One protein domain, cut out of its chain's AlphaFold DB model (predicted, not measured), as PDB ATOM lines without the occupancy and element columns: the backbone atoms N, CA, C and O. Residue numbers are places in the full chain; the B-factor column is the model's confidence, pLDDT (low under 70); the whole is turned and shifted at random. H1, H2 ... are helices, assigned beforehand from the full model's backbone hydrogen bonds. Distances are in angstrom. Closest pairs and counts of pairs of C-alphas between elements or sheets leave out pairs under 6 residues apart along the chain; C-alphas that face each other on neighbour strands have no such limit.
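What this domain is: This is residues 46 to 81 and 88 to 92 of the 96 residues of the protein "30S ribosomal protein S21" of Candidatus Parcubacteria bacterium (UniProt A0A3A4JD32). A long helix, H1, and a short one, H2, meet near their ends as a V, and the detached piece of residues 88 to 92 lies over the opening, off the plane of the two helices. The printed part has 41 residues with two named helices, H1 then H2, and no named strand: all helix. It is loose, with a radius of gyration of the C-alphas of 12.2 A, and flat, spanning 35 by 25 by 14 A.

Where its parts are: H1, residues 46 to 67, runs 31.8 A from C-alpha 46 at (92.409, 196.120, 191.433). H2, residues 71 to 78, runs 11.0 A to C-alpha 78 at (118.730, 179.724, 194.049).

How they stand to each other: With residues 62 to 66 alone, H1 only just touches H2, only at the corner by their tight link, with 3 pairs of C-alphas within 8 A. The closest C-alphas are those of Leu 65 and Leu 71, 4.9 A apart. The helices run opposite ways at a steep tilt of 68 degrees, only just short of about perpendicular. In H1 and H2 every O i to N i+4 pair is within hydrogen-bond range.

The domain as a whole: The C-alphas farthest apart, of Arg 46 and Gly 80, are 35.8 A apart. Residues 82 to 87 are cut out; C-alphas 81 and 88 are 14.1 A apart. Residues 72 to 81 and 88 to 92 have pLDDT under 70.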
ATOM      1  N   ARG A  46      91.111 195.533 191.775       96.00
ATOM      2  CA  ARG A  46      92.409 196.120 191.433       96.00
ATOM      3  C   ARG A  46      93.570 195.232 191.888       96.00
ATOM      4  O   ARG A  46      94.454 194.934 191.087       96.00
ATOM      5  N   GLN A  47      93.556 194.762 193.133       93.69
ATOM      6  CA  GLN A  47      94.571 193.865 193.690       93.69
ATOM      7  C   GLN A  47      94.604 192.529 192.943       93.69
ATOM      8  O   GLN A  47      95.682 191.985 192.682       93.69
ATOM      9  N   ASN A  48      93.440 192.004 192.550       94.88
ATOM     10  CA  ASN A  48      93.361 190.795 191.733       94.88
ATOM     11  C   ASN A  48      93.989 191.007 190.347       94.88
ATOM     12  O   ASN A  48      94.799 190.181 189.912       94.88
ATOM     13  N   LYS A  49      93.704 192.142 189.695       95.62
ATOM     14  CA  LYS A  49      94.289 192.523 188.401       95.62
ATOM     15  C   LYS A  49      95.805 192.702 188.488       95.62
ATOM     16  O   LYS A  49      96.538 192.118 187.691       95.62
ATOM     17  N   GLU A  50      96.301 193.428 189.486       95.25
ATOM     18  CA  GLU A  50      97.740 193.620 189.717       95.25
ATOM     19  C   GLU A  50      98.458 192.279 189.943       95.25
ATOM     20  O   GLU A  50      99.518 192.014 189.365       95.25
ATOM     21  N   LYS A  51      97.848 191.374 190.720       91.56
ATOM     22  CA  LYS A  51      98.368 190.019 190.947       91.56
ATOM     23  C   LYS A  51      98.414 189.197 189.658       91.56
ATOM     24  O   LYS A  51      99.391 188.469 189.456       91.56
ATOM     25  N   ALA A  52      97.396 189.298 188.802       94.00
ATOM     26  CA  ALA A  52      97.342 188.616 187.510       94.00
ATOM     27  C   ALA A  52      98.427 189.132 186.551       94.00
ATOM     28  O   ALA A  52      99.217 188.336 186.044       94.00
ATOM     29  N   ILE A  53      98.561 190.456 186.409       95.44
ATOM     30  CA  ILE A  53      99.609 191.093 185.593       95.44
ATOM     31  C   ILE A  53     100.998 190.658 186.066       95.44
ATOM     32  O   ILE A  53     101.861 190.303 185.263       95.44
ATOM     33  N   ARG A  54     101.227 190.635 187.386       90.19
ATOM     34  CA  ARG A  54     102.504 190.181 187.946       90.19
ATOM     35  C   ARG A  54     102.796 188.722 187.590       90.19
ATOM     36  O   ARG A  54     103.938 188.396 187.281       90.19
ATOM     37  N   LYS A  55     101.792 187.839 187.655       88.06
ATOM     38  CA  LYS A  55     101.943 186.424 187.280       88.06
ATOM     39  C   LYS A  55     102.302 186.269 185.801       88.06
ATOM     40  O   LYS A  55     103.235 185.523 185.522       88.06
ATOM     41  N   ALA A  56     101.624 186.994 184.910       92.94
ATOM     42  CA  ALA A  56     101.911 186.981 183.474       92.94
ATOM     43  C   ALA A  56     103.366 187.391 183.197       92.94
ATOM     44  O   ALA A  56     104.144 186.581 182.706       92.94
ATOM     45  N   LYS A  57     103.799 188.555 183.705       90.81
ATOM     46  CA  LYS A  57     105.184 189.046 183.546       90.81
ATOM     47  C   LYS A  57     106.248 188.052 184.026       90.81
ATOM     48  O   LYS A  57     107.315 187.928 183.425       90.81
ATOM     49  N   ILE A  58     105.994 187.363 185.143       86.62
ATOM     50  CA  ILE A  58     106.912 186.341 185.669       86.62
ATOM     51  C   ILE A  58     106.936 185.109 184.753       86.62
ATOM     52  O   ILE A  58     108.008 184.535 184.558       86.62
ATOM     53  N   SER A  59     105.784 184.703 184.214       87.50
ATOM     54  CA  SER A  59     105.669 183.584 183.273       87.50
ATOM     55  C   SER A  59     106.449 183.859 181.990       87.50
ATOM     56  O   SER A  59     107.324 183.069 181.643       87.50
ATOM     57  N   ASP A  60     106.230 185.020 181.372       90.25
ATOM     58  CA  ASP A  60     106.875 185.408 180.112       90.25
ATOM     59  C   ASP A  60     108.395 185.466 180.271       90.25
ATOM     60  O   ASP A  60     109.154 184.905 179.480       90.25
ATOM     61  N   LYS A  61     108.871 186.072 181.367       86.00
ATOM     62  CA  LYS A  61     110.308 186.141 181.650       86.00
ATOM     63  C   LYS A  61     110.905 184.762 181.923       86.00
ATOM     64  O   LYS A  61     112.033 184.501 181.516       86.00
ATOM     65  N   LYS A  62     110.170 183.862 182.585       85.12
ATOM     66  CA  LYS A  62     110.609 182.473 182.786       85.12
ATOM     67  C   LYS A  62     110.710 181.725 181.455       85.12
ATOM     68  O   LYS A  62     111.658 180.966 181.271       85.12
ATOM     69  N   GLU A  63     109.761 181.932 180.547       88.88
ATOM     70  CA  GLU A  63     109.774 181.321 179.218       88.88
ATOM     71  C   GLU A  63     110.930 181.848 178.366       88.88
ATOM     72  O   GLU A  63     111.679 181.054 177.801       88.88
ATOM     73  N   TYR A  64     111.148 183.162 178.348       89.06
ATOM     74  CA  TYR A  64     112.298 183.772 177.683       89.06
ATOM     75  C   TYR A  64     113.624 183.196 178.200       89.06
ATOM     76  O   TYR A  64     114.450 182.738 177.416       89.06
ATOM     77  N   LEU A  65     113.797 183.133 179.526       86.88
ATOM     78  CA  LEU A  65     114.991 182.561 180.157       86.88
ATOM     79  C   LEU A  65     115.189 181.077 179.815       86.88
ATOM     80  O   LEU A  65     116.327 180.625 179.706       86.88
ATOM     81  N   ARG A  66     114.092 180.327 179.644       85.12
ATOM     82  CA  ARG A  66     114.129 178.935 179.183       85.12
ATOM     83  C   ARG A  66     114.627 178.846 177.743       85.12
ATOM     84  O   ARG A  66     115.496 178.028 177.473       85.12
ATOM     85  N   LYS A  67     114.110 179.694 176.847       88.62
ATOM     86  CA  LYS A  67     114.482 179.718 175.420       88.62
ATOM     87  C   LYS A  67     115.964 180.032 175.210       88.62
ATOM     88  O   LYS A  67     116.585 179.434 174.345       88.62
ATOM     89  N   ILE A  68     116.544 180.912 176.026       89.56
ATOM     90  CA  ILE A  68     117.969 181.282 175.940       89.56
ATOM     91  C   ILE A  68     118.910 180.358 176.741       89.56
ATOM     92  O   ILE A  68     120.082 180.684 176.900       89.56
ATOM     93  N   GLY A  69     118.408 179.270 177.340       82.00
ATOM     94  CA  GLY A  69     119.217 178.316 178.117       82.00
ATOM     95  C   GLY A  69     119.719 178.808 179.487       82.00
ATOM     96  O   GLY A  69     120.309 178.040 180.237       82.00
ATOM     97  N   ARG A  70     119.442 180.057 179.885       79.00
ATOM     98  CA  ARG A  70     119.896 180.642 181.171       79.00
ATOM     99  C   ARG A  70     118.966 180.376 182.358       79.00
ATOM    100  O   ARG A  70     119.193 180.883 183.460       79.00
ATOM    101  N   LEU A  71     117.890 179.613 182.163       70.25
ATOM    102  CA  LEU A  71     116.967 179.283 183.250       70.25
ATOM    103  C   LEU A  71     117.665 178.471 184.350       70.25
ATOM    104  O   LEU A  71     117.441 178.729 185.536       70.25
ATOM    105  N   ASP A  72     118.534 177.541 183.958       65.88
ATOM    106  CA  ASP A  72     119.194 176.620 184.881       65.88
ATOM    107  C   ASP A  72     120.234 177.315 185.754       65.88
ATOM    108  O   ASP A  72     120.308 177.024 186.944       65.88
ATOM    109  N   GLU A  73     120.941 178.321 185.239       63.53
ATOM    110  CA  GLU A  73     121.878 179.137 186.022       63.53
ATOM    111  C   GLU A  73     121.163 179.919 187.134       63.53
ATOM    112  O   GLU A  73     121.608 179.975 188.287       63.53
ATOM    113  N   ILE A  74     119.997 180.488 186.817       65.94
ATOM    114  CA  ILE A  74     119.166 181.227 187.775       65.94
ATOM    115  C   ILE A  74     118.574 180.274 188.819       65.94
ATOM    116  O   ILE A  74     118.559 180.578 190.020       65.94
ATOM    117  N   MET A  75     118.106 179.105 188.379       61.91
ATOM    118  CA  MET A  75     117.582 178.058 189.251       61.91
ATOM    119  C   MET A  75     118.678 177.457 190.145       61.91
ATOM    120  O   MET A  75     118.443 177.264 191.339       61.91
ATOM    121  N   ALA A  76     119.885 177.224 189.632       57.53
ATOM    122  CA  ALA A  76     121.028 176.690 190.369       57.53
ATOM    123  C   ALA A  76     121.521 177.674 191.439       57.53
ATOM    124  O   ALA A  76     121.651 177.301 192.607       57.53
ATOM    125  N   LYS A  77     121.648 178.966 191.101       58.16
ATOM    126  CA  LYS A  77     122.015 180.036 192.050       58.16
ATOM    127  C   LYS A  77     121.010 180.192 193.200       58.16
ATOM    128  O   LYS A  77     121.342 180.731 194.255       58.16
ATOM    129  N   SER A  78     119.779 179.703 193.024       54.16
ATOM    130  CA  SER A  78     118.730 179.724 194.049       54.16
ATOM    131  C   SER A  78     118.763 178.562 195.047       54.16
ATOM    132  O   SER A  78     118.174 178.687 196.119       54.16
ATOM    133  N   LYS A  79     119.431 177.444 194.730       51.69
ATOM    134  CA  LYS A  79     119.397 176.225 195.558       51.69
ATOM    135  C   LYS A  79     120.257 176.312 196.833       51.69
ATOM    136  O   LYS A  79     119.988 175.568 197.769       51.69
ATOM    137  N   GLY A  80     121.229 177.230 196.899       46.91
ATOM    138  CA  GLY A  80     122.209 177.329 197.997       46.91
ATOM    139  C   GLY A  80     121.899 178.319 199.132       46.91
ATOM    140  O   GLY A  80     122.600 178.335 200.136       46.91
ATOM    141  N   ARG A  81     120.856 179.150 199.022       44.91
ATOM    142  CA  ARG A  81     120.412 180.054 200.102       44.91
ATOM    143  C   ARG A  81     118.932 179.810 200.334       44.91
ATOM    144  O   ARG A  81     118.197 179.701 199.359       44.91
ATOM    145  N   ALA A  88     112.148 186.691 192.474       47.22
ATOM    146  CA  ALA A  88     111.608 188.049 192.614       47.22
ATOM    147  C   ALA A  88     112.702 189.130 192.768       47.22
ATOM    148  O   ALA A  88     112.560 190.217 192.212       47.22
ATOM    149  N   LYS A  89     113.806 188.818 193.468       48.72
ATOM    150  CA  LYS A  89     114.949 189.729 193.660       48.72
ATOM    151  C   LYS A  89     115.817 189.876 192.399       48.72
ATOM    152  O   LYS A  89     116.295 190.970 192.136       48.72
ATOM    153  N   LEU A  90     115.984 188.815 191.600       46.56
ATOM    154  CA  LEU A  90     116.713 188.852 190.319       46.56
ATOM    155  C   LEU A  90     115.890 189.464 189.179       46.56
ATOM    156  O   LEU A  90     116.441 189.984 188.215       46.56
ATOM    157  N   LEU A  91     114.560 189.426 189.279       53.09
ATOM    158  CA  LEU A  91     113.670 190.007 188.277       53.09
ATOM    159  C   LEU A  91     113.599 191.544 188.342       53.09
ATOM    160  O   LEU A  91     112.922 192.115 187.492       53.09
ATOM    161  N   ASN A  92     114.300 192.186 189.289       47.19
ATOM    162  CA  ASN A  92     114.330 193.634 189.525       47.19
ATOM    163  C   ASN A  92     112.930 194.274 189.503       47.19
ATOM    164  O   ASN A  92     112.717 195.347 188.949       47.19
TER     165      ASN A  92